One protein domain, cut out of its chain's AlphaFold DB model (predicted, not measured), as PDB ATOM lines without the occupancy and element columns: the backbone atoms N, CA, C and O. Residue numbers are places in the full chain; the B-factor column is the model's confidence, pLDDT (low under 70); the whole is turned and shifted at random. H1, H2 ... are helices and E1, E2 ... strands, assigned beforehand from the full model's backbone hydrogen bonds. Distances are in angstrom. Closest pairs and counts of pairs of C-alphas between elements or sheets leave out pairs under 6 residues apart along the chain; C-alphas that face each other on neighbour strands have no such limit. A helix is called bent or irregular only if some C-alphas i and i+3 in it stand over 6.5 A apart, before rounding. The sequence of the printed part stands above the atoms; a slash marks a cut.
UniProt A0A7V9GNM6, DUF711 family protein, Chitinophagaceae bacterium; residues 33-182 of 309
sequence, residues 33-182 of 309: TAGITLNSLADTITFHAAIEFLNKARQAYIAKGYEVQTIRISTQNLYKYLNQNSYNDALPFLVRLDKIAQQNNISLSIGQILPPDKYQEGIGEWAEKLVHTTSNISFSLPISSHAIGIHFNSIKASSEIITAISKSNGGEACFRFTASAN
ATOM      1  N   THR A  33     143.038 167.867 150.213       98.62
ATOM      2  CA  THR A  33     144.168 168.551 149.572       98.62
ATOM      3  C   THR A  33     144.207 168.196 148.096       98.62
ATOM      4  O   THR A  33     144.327 167.022 147.765       98.62
ATOM      5  N   ALA A  34     144.119 169.197 147.224       98.69
ATOM      6  CA  ALA A  34     144.285 169.056 145.784       98.69
ATOM      7  C   ALA A  34     145.751 169.292 145.396       98.69
ATOM      8  O   ALA A  34     146.306 170.350 145.693       98.69
ATOM      9  N   GLY A  35     146.352 168.321 144.718       98.50
ATOM     10  CA  GLY A  35     147.646 168.440 144.064       98.50
ATOM     11  C   GLY A  35     147.472 168.899 142.618       98.50
ATOM     12  O   GLY A  35     146.722 168.281 141.859       98.50
ATOM     13  N   ILE A  36     148.136 169.992 142.237       98.31
ATOM     14  CA  ILE A  36     148.070 170.542 140.875       98.31
ATOM     15  C   ILE A  36     149.442 170.815 140.274       98.31
ATOM     16  O   ILE A  36     150.384 171.193 140.971       98.31
ATOM     17  N   THR A  37     149.525 170.683 138.951       96.94
ATOM     18  CA  THR A  37     150.700 171.079 138.168       96.94
ATOM     19  C   THR A  37     150.383 172.353 137.392       96.94
ATOM     20  O   THR A  37     149.625 172.327 136.427       96.94
ATOM     21  N   LEU A  38     150.954 173.482 137.819       95.94
ATOM     22  CA  LEU A  38     150.803 174.766 137.128       95.94
ATOM     23  C   LEU A  38     151.670 174.820 135.866       95.94
ATOM     24  O   LEU A  38     152.842 174.451 135.912       95.94
ATOM     25  N   ASN A  39     151.146 175.364 134.766       91.88
ATOM     26  CA  ASN A  39     151.940 175.550 133.541       91.88
ATOM     27  C   ASN A  39     152.952 176.706 133.656       91.88
ATOM     28  O   ASN A  39     153.963 176.752 132.958       91.88
ATOM     29  N   SER A  40     152.657 177.684 134.511       92.94
ATOM     30  CA  SER A  40     153.528 178.819 134.819       92.94
ATOM     31  C   SER A  40     153.069 179.495 136.109       92.94
ATOM     32  O   SER A  40     151.955 179.264 136.576       92.94
ATOM     33  N   LEU A  41     153.876 180.422 136.629       92.12
ATOM     34  CA  LEU A  41     153.493 181.310 137.734       92.12
ATOM     35  C   LEU A  41     152.200 182.113 137.476       92.12
ATOM     36  O   LEU A  41     151.536 182.532 138.421       92.12
ATOM     37  N   ALA A  42     151.825 182.333 136.212       93.62
ATOM     38  CA  ALA A  42     150.630 183.087 135.836       93.62
ATOM     39  C   ALA A  42     149.370 182.217 135.657       93.62
ATOM     40  O   ALA A  42     148.299 182.764 135.381       93.62
ATOM     41  N   ASP A  43     149.480 180.892 135.793       95.56
ATOM     42  CA  ASP A  43     148.397 179.942 135.525       95.56
ATOM     43  C   ASP A  43     147.328 179.943 136.630       95.56
ATOM     44  O   ASP A  43     147.263 179.073 137.498       95.56
ATOM     45  N   THR A  44     146.448 180.940 136.585       96.69
ATOM     46  CA  THR A  44     145.288 181.002 137.481       96.69
ATOM     47  C   THR A  44     144.148 180.090 137.036       96.69
ATOM     48  O   THR A  44     143.254 179.827 137.831       96.69
ATOM     49  N   ILE A  45     144.154 179.603 135.791       97.69
ATOM     50  CA  ILE A  45     143.087 178.742 135.258       97.69
ATOM     51  C   ILE A  45     143.120 177.395 135.977       97.69
ATOM     52  O   ILE A  45     142.116 176.985 136.560       97.69
ATOM     53  N   THR A  46     144.292 176.753 136.017       97.31
ATOM     54  CA  THR A  46     144.488 175.496 136.755       97.31
ATOM     55  C   THR A  46     144.192 175.680 138.243       97.31
ATOM     56  O   THR A  46     143.550 174.832 138.864       97.31
ATOM     57  N   PHE A  47     144.592 176.823 138.807       97.75
ATOM     58  CA  PHE A  47     144.321 177.151 140.204       97.75
ATOM     59  C   PHE A  47     142.814 177.228 140.495       97.75
ATOM     60  O   PHE A  47     142.340 176.574 141.417       97.75
ATOM     61  N   HIS A  48     142.034 177.955 139.686       98.50
ATOM     62  CA  HIS A  48     140.579 178.048 139.857       98.50
ATOM     63  C   HIS A  48     139.866 176.706 139.648       98.50
ATOM     64  O   HIS A  48     138.958 176.383 140.415       98.50
ATOM     65  N   ALA A  49     140.314 175.881 138.696       98.38
ATOM     66  CA  ALA A  49     139.778 174.531 138.517       98.38
ATOM     67  C   ALA A  49     139.963 173.659 139.777       98.38
ATOM     68  O   ALA A  49     139.066 172.899 140.147       98.38
ATOM     69  N   ALA A  50     141.089 173.809 140.484       98.62
ATOM     70  CA  ALA A  50     141.327 173.136 141.761       98.62
ATOM     71  C   ALA A  50     140.357 173.600 142.858       98.62
ATOM     72  O   ALA A  50     139.849 172.785 143.624       98.62
ATOM     73  N   ILE A  51     140.054 174.901 142.911       98.69
ATOM     74  CA  ILE A  51     139.085 175.475 143.859       98.69
ATOM     75  C   ILE A  51     137.691 174.888 143.623       98.69
ATOM     76  O   ILE A  51     137.014 174.474 144.568       98.69
ATOM     77  N   GLU A  52     137.252 174.821 142.366       98.62
ATOM     78  CA  GLU A  52     135.965 174.219 142.007       98.62
ATOM     79  C   GLU A  52     135.901 172.738 142.390       98.62
ATOM     80  O   GLU A  52     134.909 172.289 142.974       98.62
ATOM     81  N   PHE A  53     136.970 171.989 142.105       98.75
ATOM     82  CA  PHE A  53     137.103 170.594 142.508       98.75
ATOM     83  C   PHE A  53     136.997 170.432 144.033       98.75
ATOM     84  O   PHE A  53     136.153 169.670 144.508       98.75
ATOM     85  N   LEU A  54     137.790 171.183 144.804       98.81
ATOM     86  CA  LEU A  54     137.813 171.118 146.269       98.81
ATOM     87  C   LEU A  54     136.450 171.431 146.881       98.81
ATOM     88  O   LEU A  54     136.029 170.775 147.833       98.81
ATOM     89  N   ASN A  55     135.729 172.400 146.316       98.62
ATOM     90  CA  ASN A  55     134.376 172.718 146.752       98.62
ATOM     91  C   ASN A  55     133.418 171.542 146.545       98.62
ATOM     92  O   ASN A  55     132.686 171.196 147.472       98.62
ATOM     93  N   LYS A  56     133.451 170.887 145.378       98.62
ATOM     94  CA  LYS A  56     132.631 169.692 145.106       98.62
ATOM     95  C   LYS A  56     133.019 168.520 146.012       98.62
ATOM     96  O   LYS A  56     132.138 167.889 146.594       98.62
ATOM     97  N   ALA A  57     134.317 168.269 146.186       98.50
ATOM     98  CA  ALA A  57     134.827 167.210 147.055       98.50
ATOM     99  C   ALA A  57     134.399 167.420 148.517       98.50
ATOM    100  O   ALA A  57     133.869 166.507 149.148       98.50
ATOM    101  N   ARG A  58     134.531 168.646 149.036       98.44
ATOM    102  CA  ARG A  58     134.049 169.023 150.371       98.44
ATOM    103  C   ARG A  58     132.553 168.748 150.538       98.44
ATOM    104  O   ARG A  58     132.154 168.165 151.542       98.44
ATOM    105  N   GLN A  59     131.730 169.130 149.560       98.19
ATOM    106  CA  GLN A  59     130.284 168.891 149.626       98.19
ATOM    107  C   GLN A  59     129.928 167.401 149.634       98.19
ATOM    108  O   GLN A  59     128.996 167.008 150.331       98.19
ATOM    109  N   ALA A  60     130.687 166.555 148.932       98.25
ATOM    110  CA  ALA A  60     130.465 165.110 148.949       98.25
ATOM    111  C   ALA A  60     130.652 164.496 150.351       98.25
ATOM    112  O   ALA A  60     129.875 163.623 150.739       98.25
ATOM    113  N   TYR A  61     131.617 164.985 151.141       97.81
ATOM    114  CA  TYR A  61     131.798 164.570 152.539       97.81
ATOM    115  C   TYR A  61     130.713 165.127 153.467       97.81
ATOM    116  O   TYR A  61     130.141 164.375 154.260       97.81
ATOM    117  N   ILE A  62     130.369 166.412 153.328       97.12
ATOM    118  CA  ILE A  62     129.312 167.055 154.130       97.12
ATOM    119  C   ILE A  62     127.961 166.365 153.906       97.12
ATOM    120  O   ILE A  62     127.239 166.091 154.864       97.12
ATOM    121  N   ALA A  63     127.641 165.991 152.665       96.44
ATOM    122  CA  ALA A  63     126.422 165.251 152.329       96.44
ATOM    123  C   ALA A  63     126.339 163.861 152.994       96.44
ATOM    124  O   ALA A  63     125.262 163.269 153.058       96.44
ATOM    125  N   LYS A  64     127.462 163.332 153.498       96.00
ATOM    126  CA  LYS A  64     127.555 162.075 154.260       96.00
ATOM    127  C   LYS A  64     127.701 162.297 155.775       96.00
ATOM    128  O   LYS A  64     127.936 161.344 156.517       96.00
ATOM    129  N   GLY A  65     127.526 163.538 156.234       95.50
ATOM    130  CA  GLY A  65     127.525 163.919 157.649       95.50
ATOM    131  C   GLY A  65     128.906 164.192 158.246       95.50
ATOM    132  O   GLY A  65     129.010 164.382 159.458       95.50
ATOM    133  N   TYR A  66     129.971 164.205 157.439       95.25
ATOM    134  CA  TYR A  66     131.314 164.532 157.920       95.25
ATOM    135  C   TYR A  66     131.531 166.042 157.986       95.25
ATOM    136  O   TYR A  66     131.202 166.777 157.055       95.25
ATOM    137  N   GLU A  67     132.171 166.493 159.060       94.31
ATOM    138  CA  GLU A  67     132.796 167.812 159.101       94.31
ATOM    139  C   GLU A  67     134.062 167.802 158.231       94.31
ATOM    140  O   GLU A  67     134.876 166.877 158.314       94.31
ATOM    141  N   VAL A  68     134.236 168.850 157.422       95.75
ATOM    142  CA  VAL A  68     135.467 169.119 156.669       95.75
ATOM    143  C   VAL A  68     136.027 170.455 157.139       95.75
ATOM    144  O   VAL A  68     135.429 171.496 156.870       95.75
ATOM    145  N   GLN A  69     137.166 170.435 157.828       94.25
ATOM    146  CA  GLN A  69     137.706 171.645 158.455       94.25
ATOM    147  C   GLN A  69     138.349 172.597 157.460       94.25
ATOM    148  O   GLN A  69     138.117 173.803 157.495       94.25
ATOM    149  N   THR A  70     139.204 172.055 156.597       95.81
ATOM    150  CA  THR A  70     139.981 172.850 155.649       95.81
ATOM    151  C   THR A  70     139.985 172.204 154.273       95.81
ATOM    152  O   THR A  70     139.743 171.008 154.113       95.81
ATOM    153  N   ILE A  71     140.251 173.022 153.264       98.19
ATOM    154  CA  ILE A  71     140.606 172.576 151.922       98.19
ATOM    155  C   ILE A  71     141.937 173.220 151.557       98.19
ATOM    156  O   ILE A  71     142.229 174.344 151.974       98.19
ATOM    157  N   ARG A  72     142.781 172.486 150.835       98.62
ATOM    158  CA  ARG A  72     144.168 172.886 150.591       98.62
ATOM    159  C   ARG A  72     144.564 172.642 149.148       98.62
ATOM    160  O   ARG A  72     144.061 171.717 148.518       98.62
ATOM    161  N   ILE A  73     145.498 173.442 148.653       98.75
ATOM    162  CA  ILE A  73     146.150 173.227 147.360       98.75
ATOM    163  C   ILE A  73     147.644 173.037 147.603       98.75
ATOM    164  O   ILE A  73     148.257 173.853 148.288       98.75
ATOM    165  N   SER A  74     148.235 171.998 147.022       98.56
ATOM    166  CA  SER A  74     149.681 171.871 146.845       98.56
ATOM    167  C   SER A  74     150.021 171.953 145.358       98.56
ATOM    168  O   SER A  74     149.449 171.242 144.534       98.56
ATOM    169  N   THR A  75     150.955 172.828 144.994       98.50
ATOM    170  CA  THR A  75     151.516 172.842 143.636       98.50
ATOM    171  C   THR A  75     152.652 171.829 143.524       98.50
ATOM    172  O   THR A  75     153.110 171.270 144.528       98.50
ATOM    173  N   GLN A  76     153.188 171.648 142.318       97.44
ATOM    174  CA  GLN A  76     154.523 171.077 142.169       97.44
ATOM    175  C   GLN A  76     155.587 171.945 142.864       97.44
ATOM    176  O   GLN A  76     155.282 173.028 143.358       97.44
ATOM    177  N   ASN A  77     156.837 171.487 142.924       97.81
ATOM    178  CA  ASN A  77     157.912 172.264 143.552       97.81
ATOM    179  C   ASN A  77     158.160 173.591 142.821       97.81
ATOM    180  O   ASN A  77     158.292 173.579 141.595       97.81
ATOM    181  N   LEU A  78     158.269 174.706 143.558       97.75
ATOM    182  CA  LEU A  78     158.439 176.063 143.015       97.75
ATOM    183  C   LEU A  78     159.504 176.127 141.919       97.75
ATOM    184  O   LEU A  78     159.234 176.606 140.818       97.75
ATOM    185  N   TYR A  79     160.684 175.557 142.180       95.50
ATOM    186  CA  TYR A  79     161.808 175.561 141.237       95.50
ATOM    187  C   TYR A  79     161.511 174.880 139.887       95.50
ATOM    188  O   TYR A  79     162.278 175.061 138.944       95.50
ATOM    189  N   LYS A  80     160.423 174.103 139.763       95.31
ATOM    190  CA  LYS A  80     160.009 173.449 138.508       95.31
ATOM    191  C   LYS A  80     159.122 174.327 137.614       95.31
ATOM    192  O   LYS A  80     158.928 173.964 136.461       95.31
ATOM    193  N   TYR A  81     158.577 175.443 138.107       94.25
ATOM    194  CA  TYR A  81     157.668 176.311 137.332       94.25
ATOM    195  C   TYR A  81     157.966 177.809 137.445       94.25
ATOM    196  O   TYR A  81     157.156 178.639 137.027       94.25
ATOM    197  N   LEU A  82     159.159 178.168 137.933       92.19
ATOM    198  CA  LEU A  82     159.695 179.529 137.809       92.19
ATOM    199  C   LEU A  82     159.878 179.946 136.336       92.19
ATOM    200  O   LEU A  82     159.816 181.134 136.013       92.19
ATOM    201  N   ASN A  83     160.041 178.982 135.422       85.62
ATOM    202  CA  ASN A  83     160.397 179.212 134.021       85.62
ATOM    203  C   ASN A  83     161.690 180.044 133.921       85.62
ATOM    204  O   ASN A  83     162.727 179.611 134.413       85.62
ATOM    205  N   GLN A  84     161.640 181.223 133.298       86.56
ATOM    206  CA  GLN A  84     162.781 182.141 133.171       86.56
ATOM    207  C   GLN A  84     162.839 183.194 134.293       86.56
ATOM    208  O   GLN A  84     163.720 184.048 134.282       86.56
ATOM    209  N   ASN A  85     161.899 183.166 135.244       90.69
ATOM    210  CA  ASN A  85     161.819 184.155 136.316       90.69
ATOM    211  C   ASN A  85     162.823 183.843 137.426       90.69
ATOM    212  O   ASN A  85     163.009 182.683 137.802       90.69
ATOM    213  N   SER A  86     163.406 184.887 138.019       94.19
ATOM    214  CA  SER A  86     164.069 184.741 139.312       94.19
ATOM    215  C   SER A  86     163.040 184.536 140.434       94.19
ATOM    216  O   SER A  86     161.842 184.782 140.279       94.19
ATOM    217  N   TYR A  87     163.510 184.145 141.617       94.88
ATOM    218  CA  TYR A  87     162.665 184.056 142.813       94.88
ATOM    219  C   TYR A  87     162.010 185.395 143.183       94.88
ATOM    220  O   TYR A  87     160.874 185.414 143.655       94.88
ATOM    221  N   ASN A  88     162.698 186.520 142.957       95.00
ATOM    222  CA  ASN A  88     162.128 187.844 143.213       95.00
ATOM    223  C   ASN A  88     161.065 188.205 142.169       95.00
ATOM    224  O   ASN A  88     160.018 188.731 142.539       95.00
ATOM    225  N   ASP A  89     161.283 187.851 140.900       95.44
ATOM    226  CA  ASP A  89     160.299 188.068 139.829       95.44
ATOM    227  C   ASP A  89     159.039 187.210 140.028       95.44
ATOM    228  O   ASP A  89     157.955 187.569 139.573       95.44
ATOM    229  N   ALA A  90     159.154 186.094 140.757       96.06
ATOM    230  CA  ALA A  90     158.026 185.242 141.114       96.06
ATOM    231  C   ALA A  90     157.127 185.828 142.217       96.06
ATOM    232  O   ALA A  90     155.943 185.485 142.272       96.06
ATOM    233  N   LEU A  91     157.638 186.717 143.084       97.50
ATOM    234  CA  LEU A  91     156.892 187.222 144.248       97.50
ATOM    235  C   LEU A  91     155.536 187.853 143.880       97.50
ATOM    236  O   LEU A  91     154.543 187.477 144.502       97.50
ATOM    237  N   PRO A  92     155.416 188.736 142.865       97.62
ATOM    238  CA  PRO A  92     154.118 189.299 142.484       97.62
ATOM    239  C   PRO A  92     153.085 188.239 142.078       97.62
ATOM    240  O   PRO A  92     151.896 188.382 142.376       97.62
ATOM    241  N   PHE A  93     153.523 187.154 141.434       97.31
ATOM    242  CA  PHE A  93     152.649 186.043 141.058       97.31
ATOM    243  C   PHE A  93     152.222 185.225 142.276       97.31
ATOM    244  O   PHE A  93     151.038 184.919 142.420       97.31
ATOM    245  N   LEU A  94     153.148 184.939 143.194       98.00
ATOM    246  CA  LEU A  94     152.842 184.253 144.451       98.00
ATOM    247  C   LEU A  94     151.862 185.064 145.308       98.00
ATOM    248  O   LEU A  94     150.895 184.505 145.813       98.00
ATOM    249  N   VAL A  95     152.022 186.390 145.384       98.44
ATOM    250  CA  VAL A  95     151.060 187.292 146.043       98.44
ATOM    251  C   VAL A  95     149.677 187.212 145.393       98.44
ATOM    252  O   VAL A  95     148.658 187.253 146.085       98.44
ATOM    253  N   ARG A  96     149.603 187.083 144.064       98.12
ATOM    254  CA  ARG A  96     148.325 186.903 143.363       98.12
ATOM    255  C   ARG A  96     147.670 185.565 143.717       98.12
ATOM    256  O   ARG A  96     146.476 185.559 144.009       98.12
ATOM    257  N   LEU A  97     148.424 184.464 143.723       97.94
ATOM    258  CA  LEU A  97     147.910 183.146 144.120       97.94
ATOM    259  C   LEU A  97     147.467 183.128 145.589       97.94
ATOM    260  O   LEU A  97     146.391 182.619 145.890       97.94
ATOM    261  N   ASP A  98     148.239 183.748 146.483       98.31
ATOM    262  CA  ASP A  98     147.906 183.905 147.903       98.31
ATOM    263  C   ASP A  98     146.573 184.643 148.100       98.31
ATOM    264  O   ASP A  98     145.709 184.174 148.838       98.31
ATOM    265  N   LYS A  99     146.351 185.749 147.373       98.44
ATOM    266  CA  LYS A  99     145.075 186.485 147.402       98.44
ATOM    267  C   LYS A  99     143.898 185.634 146.926       98.44
ATOM    268  O   LYS A  99     142.848 185.648 147.563       98.44
ATOM    269  N   ILE A 100     144.066 184.886 145.833       98.31
ATOM    270  CA  ILE A 100     143.017 183.987 145.326       98.31
ATOM    271  C   ILE A 100     142.721 182.887 146.358       98.31
ATOM    272  O   ILE A 100     141.554 182.597 146.628       98.31
ATOM    273  N   ALA A 101     143.756 182.301 146.964       98.06
ATOM    274  CA  ALA A 101     143.618 181.272 147.989       98.06
ATOM    275  C   ALA A 101     142.865 181.794 149.226       98.06
ATOM    276  O   ALA A 101     141.907 181.163 149.670       98.06
ATOM    277  N   GLN A 102     143.223 182.984 149.721       97.75
ATOM    278  CA  GLN A 102     142.558 183.637 150.858       97.75
ATOM    279  C   GLN A 102     141.081 183.916 150.591       97.75
ATOM    280  O   GLN A 102     140.236 183.572 151.414       97.75
ATOM    281  N   GLN A 103     140.752 184.479 149.424       97.75
ATOM    282  CA  GLN A 103     139.363 184.753 149.030       97.75
ATOM    283  C   GLN A 103     138.488 183.491 149.023       97.75
ATOM    284  O   GLN A 103     137.270 183.586 149.154       97.75
ATOM    285  N   ASN A 104     139.106 182.315 148.894       97.69
ATOM    286  CA  ASN A 104     138.435 181.022 148.856       97.69
ATOM    287  C   ASN A 104     138.671 180.169 150.118       97.69
ATOM    288  O   ASN A 104     138.244 179.017 150.147       97.69
ATOM    289  N   ASN A 105     139.295 180.723 151.167       97.31
ATOM    290  CA  ASN A 105     139.638 180.028 152.417       97.31
ATOM    291  C   ASN A 105     140.439 178.727 152.204       97.31
ATOM    292  O   ASN A 105     140.174 177.703 152.833       97.31
ATOM    293  N   ILE A 106     141.398 178.759 151.281       97.00
ATOM    294  CA  ILE A 106     142.261 177.623 150.940       97.00
ATOM    295  C   ILE A 106     143.646 177.874 151.489       97.00
ATOM    296  O   ILE A 106     144.185 178.928 151.193       97.00
ATOM    297  N   SER A 107     144.264 176.908 152.170       97.38
ATOM    298  CA  SER A 107     145.707 176.965 152.458       97.38
ATOM    299  C   SER A 107     146.524 176.482 151.263       97.38
ATOM    300  O   SER A 107     146.193 175.460 150.658       97.38
ATOM    301  N   LEU A 108     147.591 177.204 150.921       98.44
ATOM    302  CA  LEU A 108     148.388 176.949 149.720       98.44
ATOM    303  C   LEU A 108     149.798 176.499 150.091       98.44
ATOM    304  O   LEU A 108     150.491 177.216 150.795       98.44
ATOM    305  N   SER A 109     150.250 175.354 149.582       98.56
ATOM    306  CA  SER A 109     151.666 174.988 149.563       98.56
ATOM    307  C   SER A 109     152.228 175.145 148.157       98.56
ATOM    308  O   SER A 109     151.660 174.616 147.201       98.56
ATOM    309  N   ILE A 110     153.365 175.832 148.036       98.38
ATOM    310  CA  ILE A 110     154.107 175.959 146.768       98.38
ATOM    311  C   ILE A 110     155.201 174.889 146.608       98.38
ATOM    312  O   ILE A 110     156.037 174.962 145.704       98.38
ATOM    313  N   GLY A 111     155.205 173.904 147.508       97.94
ATOM    314  CA  GLY A 111     156.153 172.803 147.537       97.94
ATOM    315  C   GLY A 111     157.570 173.226 147.916       97.94
ATOM    316  O   GLY A 111     157.793 174.203 148.638       97.94
ATOM    317  N   GLN A 112     158.539 172.451 147.434       97.56
ATOM    318  CA  GLN A 112     159.946 172.688 147.727       97.56
ATOM    319  C   GLN A 112     160.459 173.897 146.944       97.56
ATOM    320  O   GLN A 112     160.236 173.996 145.733       97.56
ATOM    321  N   ILE A 113     161.178 174.797 147.615       97.56
ATOM    322  CA  ILE A 113     161.621 176.046 146.979       97.56
ATOM    323  C   ILE A 113     162.925 175.910 146.200       97.56
ATOM    324  O   ILE A 113     163.076 176.608 145.213       97.56
ATOM    325  N   LEU A 114     163.821 174.988 146.565       97.12
ATOM    326  CA  LEU A 114     165.072 174.711 145.847       97.12
ATOM    327  C   LEU A 114     165.128 173.246 145.389       97.12
ATOM    328  O   LEU A 114     164.539 172.387 146.055       97.12
ATOM    329  N   PRO A 115     165.860 172.933 144.300       95.38
ATOM    330  CA  PRO A 115     166.150 171.550 143.943       95.38
ATOM    331  C   PRO A 115     166.871 170.808 145.084       95.38
ATOM    332  O   PRO A 115     167.567 171.448 145.879       95.38
ATOM    333  N   PRO A 116     166.756 169.468 145.162       92.75
ATOM    334  CA  PRO A 116     167.399 168.680 146.210       92.75
ATOM    335  C   PRO A 116     168.902 168.960 146.334       92.75
ATOM    336  O   PRO A 116     169.619 168.997 145.332       92.75
ATOM    337  N   ASP A 117     169.357 169.154 147.573       96.94
ATOM    338  CA  ASP A 117     170.746 169.433 147.953       96.94
ATOM    339  C   ASP A 117     171.403 170.613 147.211       96.94
ATOM    340  O   ASP A 117     172.616 170.646 146.970       96.94
ATOM    341  N   LYS A 118     170.603 171.621 146.848       97.06
ATOM    342  CA  LYS A 118     171.093 172.897 146.326       97.06
ATOM    343  C   LYS A 118     171.008 173.995 147.373       97.06
ATOM    344  O   LYS A 118     170.144 173.998 148.244       97.06
ATOM    345  N   TYR A 119     171.928 174.940 147.245       97.56
ATOM    346  CA  TYR A 119     171.990 176.151 148.044       97.56
ATOM    347  C   TYR A 119     171.853 177.358 147.121       97.56
ATOM    348  O   TYR A 119     172.387 177.359 146.010       97.56
ATOM    349  N   GLN A 120     171.161 178.385 147.601       96.62
ATOM    350  CA  GLN A 120     171.058 179.674 146.940       96.62
ATOM    351  C   GLN A 120     171.356 180.765 147.960       96.62
ATOM    352  O   GLN A 120     170.729 180.820 149.015       96.62
ATOM    353  N   GLU A 121     172.300 181.638 147.632       97.38
ATOM    354  CA  GLU A 121     172.575 182.820 148.440       97.38
ATOM    355  C   GLU A 121     171.347 183.742 148.474       97.38
ATOM    356  O   GLU A 121     170.658 183.915 147.464       97.38
ATOM    357  N   GLY A 122     171.047 184.313 149.639       97.25
ATOM    358  CA  GLY A 122     169.892 185.192 149.810       97.25
ATOM    359  C   GLY A 122     168.553 184.468 150.027       97.25
ATOM    360  O   GLY A 122     167.495 185.097 149.942       97.25
ATOM    361  N   ILE A 123     168.553 183.140 150.226       97.88
ATOM    362  CA  ILE A 123     167.307 182.363 150.345       97.88
ATOM    363  C   ILE A 123     166.527 182.689 151.623       97.88
ATOM    364  O   ILE A 123     165.295 182.700 151.595       97.88
ATOM    365  N   GLY A 124     167.223 183.005 152.720       97.81
ATOM    366  CA  GLY A 124     166.599 183.439 153.969       97.81
ATOM    367  C   GLY A 124     165.863 184.770 153.805       97.81
ATOM    368  O   GLY A 124     164.687 184.872 154.147       97.81
ATOM    369  N   GLU A 125     166.514 185.757 153.190       97.62
ATOM    370  CA  GLU A 125     165.950 187.078 152.899       97.62
ATOM    371  C   GLU A 125     164.779 186.990 151.916       97.62
ATOM    372  O   GLU A 125     163.794 187.723 152.033       97.62
ATOM    373  N   TRP A 126     164.855 186.092 150.929       98.06
ATOM    374  CA  TRP A 126     163.726 185.838 150.037       98.06
ATOM    375  C   TRP A 126     162.539 185.219 150.783       98.06
ATOM    376  O   TRP A 126     161.404 185.662 150.594       98.06
ATOM    377  N   ALA A 127     162.784 184.236 151.655       97.94
ATOM    378  CA  ALA A 127     161.734 183.607 152.453       97.94
ATOM    379  C   ALA A 127     161.071 184.606 153.414       97.94
ATOM    380  O   ALA A 127     159.845 184.622 153.520       97.94
ATOM    381  N   GLU A 128     161.854 185.484 154.045       97.00
ATOM    382  CA  GLU A 128     161.358 186.600 154.858       97.00
ATOM    383  C   GLU A 128     160.435 187.523 154.039       97.00
ATOM    384  O   GLU A 128     159.296 187.789 154.435       97.00
ATOM    385  N   LYS A 129     160.859 187.945 152.839       97.31
ATOM    386  CA  LYS A 129     160.012 188.744 151.933       97.31
ATOM    387  C   LYS A 129     158.724 188.018 151.556       97.31
ATOM    388  O   LYS A 129     157.659 188.641 151.550       97.31
ATOM    389  N   LEU A 130     158.795 186.722 151.250       97.81
ATOM    390  CA  LEU A 130     157.615 185.918 150.936       97.81
ATOM    391  C   LEU A 130     156.633 185.937 152.111       97.81
ATOM    392  O   LEU A 130     155.464 186.269 151.908       97.81
ATOM    393  N   VAL A 131     157.088 185.639 153.333       96.88
ATOM    394  CA  VAL A 131     156.183 185.565 154.490       96.88
ATOM    395  C   VAL A 131     155.616 186.920 154.914       96.88
ATOM    396  O   VAL A 131     154.524 186.954 155.469       96.88
ATOM    397  N   HIS A 132     156.296 188.030 154.612       95.38
ATOM    398  CA  HIS A 132     155.770 189.378 154.855       95.38
ATOM    399  C   HIS A 132     154.774 189.864 153.800       95.38
ATOM    400  O   HIS A 132     153.890 190.658 154.109       95.38
ATOM    401  N   THR A 133     154.921 189.425 152.550       96.12
ATOM    402  CA  THR A 133     154.081 189.895 151.431       96.12
ATOM    403  C   THR A 133     152.854 189.023 151.181       96.12
ATOM    404  O   THR A 133     151.968 189.408 150.417       96.12
ATOM    405  N   THR A 134     152.784 187.863 151.829       96.69
ATOM    406  CA  THR A 134     151.696 186.884 151.709       96.69
ATOM    407  C   THR A 134     151.270 186.415 153.094       96.69
ATOM    408  O   THR A 134     152.052 186.552 154.028       96.69
ATOM    409  N   SER A 135     150.074 185.847 153.261       92.88
ATOM    410  CA  SER A 135     149.617 185.394 154.594       92.88
ATOM    411  C   SER A 135     149.370 183.891 154.720       92.88
ATOM    412  O   SER A 135     149.306 183.379 155.834       92.88
ATOM    413  N   ASN A 136     149.283 183.162 153.604       93.38
ATOM    414  CA  ASN A 136     148.743 181.802 153.607       93.38
ATOM    415  C   ASN A 136     149.535 180.808 152.723       93.38
ATOM    416  O   ASN A 136     149.129 179.661 152.534       93.38
ATOM    417  N   ILE A 137     150.704 181.221 152.222       97.62
ATOM    418  CA  ILE A 137     151.622 180.338 151.488       97.62
ATOM    419  C   ILE A 137     152.540 179.573 152.442       97.62
ATOM    420  O   ILE A 137     153.334 180.180 153.161       97.62
ATOM    421  N   SER A 138     152.481 178.253 152.366       98.50
ATOM    422  CA  SER A 138     153.421 177.293 152.928       98.50
ATOM    423  C   SER A 138     154.471 176.864 151.899       98.50
ATOM    424  O   SER A 138     154.204 176.843 150.697       98.50
ATOM    425  N   PHE A 139     155.664 176.512 152.367       98.56
ATOM    426  CA  PHE A 139     156.779 176.085 151.526       98.56
ATOM    427  C   PHE A 139     157.768 175.209 152.310       98.56
ATOM    428  O   PHE A 139     157.739 175.167 153.541       98.56
ATOM    429  N   SER A 140     158.645 174.484 151.615       98.50
ATOM    430  CA  SER A 140     159.547 173.528 152.271       98.50
ATOM    431  C   SER A 140     160.911 173.387 151.595       98.50
ATOM    432  O   SER A 140     161.152 173.905 150.502       98.50
ATOM    433  N   LEU A 141     161.820 172.669 152.263       98.06
ATOM    434  CA  LEU A 141     163.051 172.142 151.676       98.06
ATOM    435  C   LEU A 141     163.289 170.689 152.114       98.06
ATOM    436  O   LEU A 141     163.172 170.387 153.305       98.06
ATOM    437  N   PRO A 142     163.678 169.782 151.196       96.69
ATOM    438  CA  PRO A 142     164.058 168.430 151.567       96.69
ATOM    439  C   PRO A 142     165.486 168.415 152.129       96.69
ATOM    440  O   PRO A 142     166.435 168.756 151.419       96.69
ATOM    441  N   ILE A 143     165.653 167.969 153.374       98.00
ATOM    442  CA  ILE A 143     166.961 167.801 154.036       98.00
ATOM    443  C   ILE A 143     167.532 166.385 153.908       98.00
ATOM    444  O   ILE A 143     168.680 166.144 154.279       98.00
ATOM    445  N   SER A 144     166.752 165.454 153.365       97.44
ATOM    446  CA  SER A 144     167.228 164.126 153.000       97.44
ATOM    447  C   SER A 144     166.400 163.511 151.879       97.44
ATOM    448  O   SER A 144     165.261 163.916 151.623       97.44
ATOM    449  N   SER A 145     166.977 162.498 151.243       94.50
ATOM    450  CA  SER A 145     166.278 161.569 150.361       94.50
ATOM    451  C   SER A 145     166.882 160.170 150.482       94.50
ATOM    452  O   SER A 145     168.049 160.020 150.837       94.50
ATOM    453  N   HIS A 146     166.124 159.138 150.116       91.12
ATOM    454  CA  HIS A 146     166.667 157.779 150.017       91.12
ATOM    455  C   HIS A 146     167.774 157.657 148.959       91.12
ATOM    456  O   HIS A 146     168.677 156.843 149.113       91.12
ATOM    457  N   ALA A 147     167.718 158.468 147.898       90.50
ATOM    458  CA  ALA A 147     168.664 158.401 146.788       90.50
ATOM    459  C   ALA A 147     170.024 159.045 147.106       90.50
ATOM    460  O   ALA A 147     171.056 158.519 146.700       90.50
ATOM    461  N   ILE A 148     170.027 160.189 147.800       89.00
ATOM    462  CA  ILE A 148     171.236 161.006 148.029       89.00
ATOM    463  C   ILE A 148     171.698 160.926 149.495       89.00
ATOM    464  O   ILE A 148     172.848 161.220 149.809       89.00
ATOM    465  N   GLY A 149     170.832 160.492 150.414       95.50
ATOM    466  CA  GLY A 149     171.097 160.539 151.847       95.50
ATOM    467  C   GLY A 149     170.850 161.939 152.401       95.50
ATOM    468  O   GLY A 149     169.774 162.503 152.214       95.50
ATOM    469  N   ILE A 150     171.825 162.490 153.120       97.75
ATOM    470  CA  ILE A 150     171.717 163.792 153.795       97.75
ATOM    471  C   ILE A 150     171.992 164.924 152.798       97.75
ATOM    472  O   ILE A 150     173.011 164.913 152.114       97.75
ATOM    473  N   HIS A 151     171.118 165.933 152.753       98.06
ATOM    474  CA  HIS A 151     171.285 167.119 151.910       98.06
ATOM    475  C   HIS A 151     171.897 168.279 152.715       98.06
ATOM    476  O   HIS A 151     171.179 169.122 153.262       98.06
ATOM    477  N   PHE A 152     173.225 168.328 152.821       98.19
ATOM    478  CA  PHE A 152     173.923 169.347 153.618       98.19
ATOM    479  C   PHE A 152     173.653 170.781 153.139       98.19
ATOM    480  O   PHE A 152     173.497 171.682 153.967       98.19
ATOM    481  N   ASN A 153     173.529 170.997 151.826       98.50
ATOM    482  CA  ASN A 153     173.225 172.320 151.278       98.50
ATOM    483  C   ASN A 153     171.795 172.750 151.617       98.50
ATOM    484  O   ASN A 153     171.574 173.897 152.009       98.50
ATOM    485  N   SER A 154     170.835 171.822 151.540       98.19
ATOM    486  CA  SER A 154     169.452 172.086 151.952       98.19
ATOM    487  C   SER A 154     169.337 172.341 153.453       98.19
ATOM    488  O   SER A 154     168.530 173.173 153.859       98.19
ATOM    489  N   ILE A 155     170.120 171.644 154.287       98.56
ATOM    490  CA  ILE A 155     170.158 171.875 155.740       98.56
ATOM    491  C   ILE A 155     170.640 173.294 156.032       98.56
ATOM    492  O   ILE A 155     169.992 174.006 156.799       98.56
ATOM    493  N   LYS A 156     171.728 173.724 155.380       98.62
ATOM    494  CA  LYS A 156     172.235 175.095 155.497       98.62
ATOM    495  C   LYS A 156     171.190 176.123 155.048       98.62
ATOM    496  O   LYS A 156     170.884 177.046 155.789       98.62
ATOM    497  N   ALA A 157     170.587 175.939 153.873       98.56
ATOM    498  CA  ALA A 157     169.533 176.835 153.391       98.56
ATOM    499  C   ALA A 157     168.323 176.870 154.345       98.56
ATOM    500  O   ALA A 157     167.766 177.929 154.620       98.56
ATOM    501  N   SER A 158     167.932 175.718 154.899       98.56
ATOM    502  CA  SER A 158     166.824 175.623 155.853       98.56
ATOM    503  C   SER A 158     167.118 176.362 157.156       98.56
ATOM    504  O   SER A 158     166.222 177.014 157.686       98.56
ATOM    505  N   SER A 159     168.350 176.292 157.676       98.38
ATOM    506  CA  SER A 159     168.713 177.015 158.899       98.38
ATOM    507  C   SER A 159     168.699 178.529 158.690       98.38
ATOM    508  O   SER A 159     168.218 179.254 159.562       98.38
ATOM    509  N   GLU A 160     169.140 179.011 157.525       98.50
ATOM    510  CA  GLU A 160     169.055 180.426 157.143       98.50
ATOM    511  C   GLU A 160     167.600 180.898 157.032       98.50
ATOM    512  O   GLU A 160     167.247 181.925 157.612       98.50
ATOM    513  N   ILE A 161     166.732 180.118 156.376       98.44
ATOM    514  CA  ILE A 161     165.294 180.411 156.271       98.44
ATOM    515  C   ILE A 161     164.646 180.477 157.652       98.44
ATOM    516  O   ILE A 161     163.983 181.464 157.959       98.44
ATOM    517  N   ILE A 162     164.852 179.462 158.497       98.06
ATOM    518  CA  ILE A 162     164.291 179.416 159.858       98.06
ATOM    519  C   ILE A 162     164.765 180.630 160.667       98.06
ATOM    520  O   ILE A 162     163.963 181.306 161.313       98.06
ATOM    521  N   THR A 163     166.058 180.949 160.594       97.56
ATOM    522  CA  THR A 163     166.641 182.104 161.291       97.56
ATOM    523  C   THR A 163     166.046 183.424 160.801       97.56
ATOM    524  O   THR A 163     165.801 184.312 161.615       97.56
ATOM    525  N   ALA A 164     165.796 183.568 159.500       97.06
ATOM    526  CA  ALA A 164     165.184 184.767 158.940       97.06
ATOM    527  C   ALA A 164     163.711 184.907 159.365       97.06
ATOM    528  O   ALA A 164     163.341 185.903 159.983       97.06
ATOM    529  N   ILE A 165     162.877 183.887 159.129       96.56
ATOM    530  CA  ILE A 165     161.426 183.976 159.382       96.56
ATOM    531  C   ILE A 165     161.068 184.007 160.876       96.56
ATOM    532  O   ILE A 165     160.034 184.567 161.241       96.56
ATOM    533  N   SER A 166     161.914 183.453 161.753       95.44
ATOM    534  CA  SER A 166     161.710 183.496 163.215       95.44
ATOM    535  C   SER A 166     161.747 184.904 163.811       95.44
ATOM    536  O   SER A 166     161.275 185.105 164.926       95.44
ATOM    537  N   LYS A 167     162.265 185.886 163.066       92.06
ATOM    538  CA  LYS A 167     162.280 187.301 163.462       92.06
ATOM    539  C   LYS A 167     160.969 188.025 163.144       92.06
ATOM    540  O   LYS A 167     160.814 189.184 163.520       92.06
ATOM    541  N   SER A 168     160.037 187.370 162.450       87.94
ATOM    542  CA  SER A 168     158.718 187.937 162.167       87.94
ATOM    543  C   SER A 168     157.892 188.120 163.447       87.94
ATOM    544  O   SER A 168     157.963 187.324 164.385       87.94
ATOM    545  N   ASN A 169     157.084 189.181 163.488       84.00
ATOM    546  CA  ASN A 169     156.206 189.454 164.626       84.00
ATOM    547  C   ASN A 169     155.166 188.338 164.799       84.00
ATOM    548  O   ASN A 169     154.556 187.923 163.821       84.00
ATOM    549  N   GLY A 170     154.954 187.897 166.044       82.94
ATOM    550  CA  GLY A 170     153.952 186.887 166.421       82.94
ATOM    551  C   GLY A 170     154.381 185.428 166.202       82.94
ATOM    552  O   GLY A 170     153.847 184.523 166.840       82.94
ATOM    553  N   GLY A 171     155.421 185.185 165.394       86.31
ATOM    554  CA  GLY A 171     155.990 183.853 165.169       86.31
ATOM    555  C   GLY A 171     155.172 182.955 164.236       86.31
ATOM    556  O   GLY A 171     155.615 181.851 163.916       86.31
ATOM    557  N   GLU A 172     154.020 183.410 163.735       90.31
ATOM    558  CA  GLU A 172     153.155 182.621 162.853       90.31
ATOM    559  C   GLU A 172     153.848 182.246 161.536       90.31
ATOM    560  O   GLU A 172     153.562 181.194 160.960       90.31
ATOM    561  N   ALA A 173     154.812 183.051 161.068       92.56
ATOM    562  CA  ALA A 173     155.573 182.732 159.861       92.56
ATOM    563  C   ALA A 173     156.364 181.420 159.985       92.56
ATOM    564  O   ALA A 173     156.558 180.735 158.981       92.56
ATOM    565  N   CYS A 174     156.760 181.020 161.198       93.94
ATOM    566  CA  CYS A 174     157.438 179.745 161.433       93.94
ATOM    567  C   CYS A 174     156.561 178.536 161.077       93.94
ATOM    568  O   CYS A 174     157.096 177.498 160.705       93.94
ATOM    569  N   PHE A 175     155.228 178.661 161.109       94.44
ATOM    570  CA  PHE A 175     154.315 177.587 160.692       94.44
ATOM    571  C   PHE A 175     154.208 177.441 159.168       94.44
ATOM    572  O   PHE A 175     153.578 176.507 158.669       94.44
ATOM    573  N   ARG A 176     154.811 178.361 158.408       96.62
ATOM    574  CA  ARG A 176     154.730 178.391 156.944       96.62
ATOM    575  C   ARG A 176     155.900 177.691 156.264       96.62
ATOM    576  O   ARG A 176     155.810 177.428 155.070       96.62
ATOM    577  N   PHE A 177     156.952 177.348 157.003       98.31
ATOM    578  CA  PHE A 177     158.120 176.650 156.475       98.31
ATOM    579  C   PHE A 177     158.386 175.335 157.209       98.31
ATOM    580  O   PHE A 177     158.181 175.240 158.415       98.31
ATOM    581  N   THR A 178     158.905 174.333 156.497       98.12
ATOM    582  CA  THR A 178     159.518 173.155 157.128       98.12
ATOM    583  C   THR A 178     160.739 172.669 156.361       98.12
ATOM    584  O   THR A 178     160.739 172.583 155.131       98.12
ATOM    585  N   ALA A 179     161.750 172.244 157.113       97.94
ATOM    586  CA  ALA A 179     162.719 171.268 156.644       97.94
ATOM    587  C   ALA A 179     162.064 169.879 156.712       97.94
ATOM    588  O   ALA A 179     161.565 169.489 157.766       97.94
ATOM    589  N   SER A 180     162.008 169.149 155.600       95.88
ATOM    590  CA  SER A 180     161.345 167.839 155.517       95.88
ATOM    591  C   SER A 180     162.335 166.732 155.174       95.88
ATOM    592  O   SER A 180     163.220 166.931 154.345       95.88
ATOM    593  N   ALA A 181     162.160 165.548 155.751       95.94
ATOM    594  CA  ALA A 181     162.990 164.379 155.480       95.94
ATOM    595  C   ALA A 181     162.125 163.264 154.885       95.94
ATOM    596  O   ALA A 181     161.141 162.867 155.503       95.94
ATOM    597  N   ASN A 182     162.489 162.767 153.697       93.56
ATOM    598  CA  ASN A 182     161.828 161.633 153.031       93.56
ATOM    599  C   ASN A 182     160.294 161.765 152.883       93.56
ATOM    600  O   ASN A 182     159.582 160.766 152.862       93.56
TER     601      ASN A 182
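What this domain is: This is residues 33 to 182 of the 309 residues of the protein "DUF711 family protein" of Chitinophagaceae bacterium (UniProt A0A7V9GNM6). A strongly twisted, curled sheet of five parallel strands has H1, H2 and H4 over one face, with H3 packed between H2 and H4 and only grazing the sheet. The opposite face is mostly bare, with the short H5 beside the strands there, and residues 60 to 65, of which 60 to 62 belong to H1, stick out at one end of the longest axis. The printed part has 150 residues with five named helices and five named strands, in the order E1 H1 E2 H2 E3 H3 E4 H4 H5 E5; the sheet order is E1 E2 E3 E4 E5, and the class is mixed, helices and strands. The whole is compact, with a radius of gyration of the C-alphas of 16.0 A and spans of 47 by 34 by 33 A.

Where its parts are: The sheet holds E1, residues 33 to 36, from C-alpha 33 at (144.168, 168.551, 149.572); E2, residues 68 to 75, 21.0 A; E3, residues 106 to 112, 18.6 A; E4, residues 137 to 145, 23.8 A; and E5, residues 177 to 181, ending with C-alpha 181 at (162.990, 164.379, 155.480). The helices are H1, residues 44 to 62, 27.0 A; H2, residues 87 to 103, 24.1 A; H3, residues 123 to 133; H4, residues 152 to 165, 20.1 A; and H5, residues 172 to 176.

How they stand to each other: In the sheet N 34 and O 72 of E1 and E2 are 2.8 A apart, N 109 and O 73 of E3 and E2 2.8 A, N 138 and O 108 of E4 and E3 2.7 A, and N 143 and O 180 of E4 and E5 2.8 A, within hydrogen-bond range. Four strand-helix-strand units, parallel neighbour strands with helices between, have right-handed crossovers: E1, H1, E2; E2, H2, E3; E3, H3, E4; and E4, H4 H5, E5. H1 runs along the strands at a height over the sheet of 8.4 A. H4 lies over E4 and E5 at 8.9 A, on the same face as H2. H3 touches H4, with the C-alphas of Gly 124 and Ile 161 closest at 4.0 A. H2 has a kink of 30 degrees near residue 94 and is only just irregular, with C-alphas 89 and 92 6.8 A apart. Every O i to N i+4 pair is within hydrogen-bond range in H1, H3 and H4, against 10 of 13 in H2 and 0 of 1 in H5, where 2 of 2 O i to N i+3 pairs are.

The domain as a whole: The two C-alphas farthest apart, of Lys 64 and Glu 121, are 49.9 A from each other. The printed part has no cut, and the link from E2 to H2, 11 residues, is long. The mean pLDDT of the printed part is 96.3, and no printed residue is under 70.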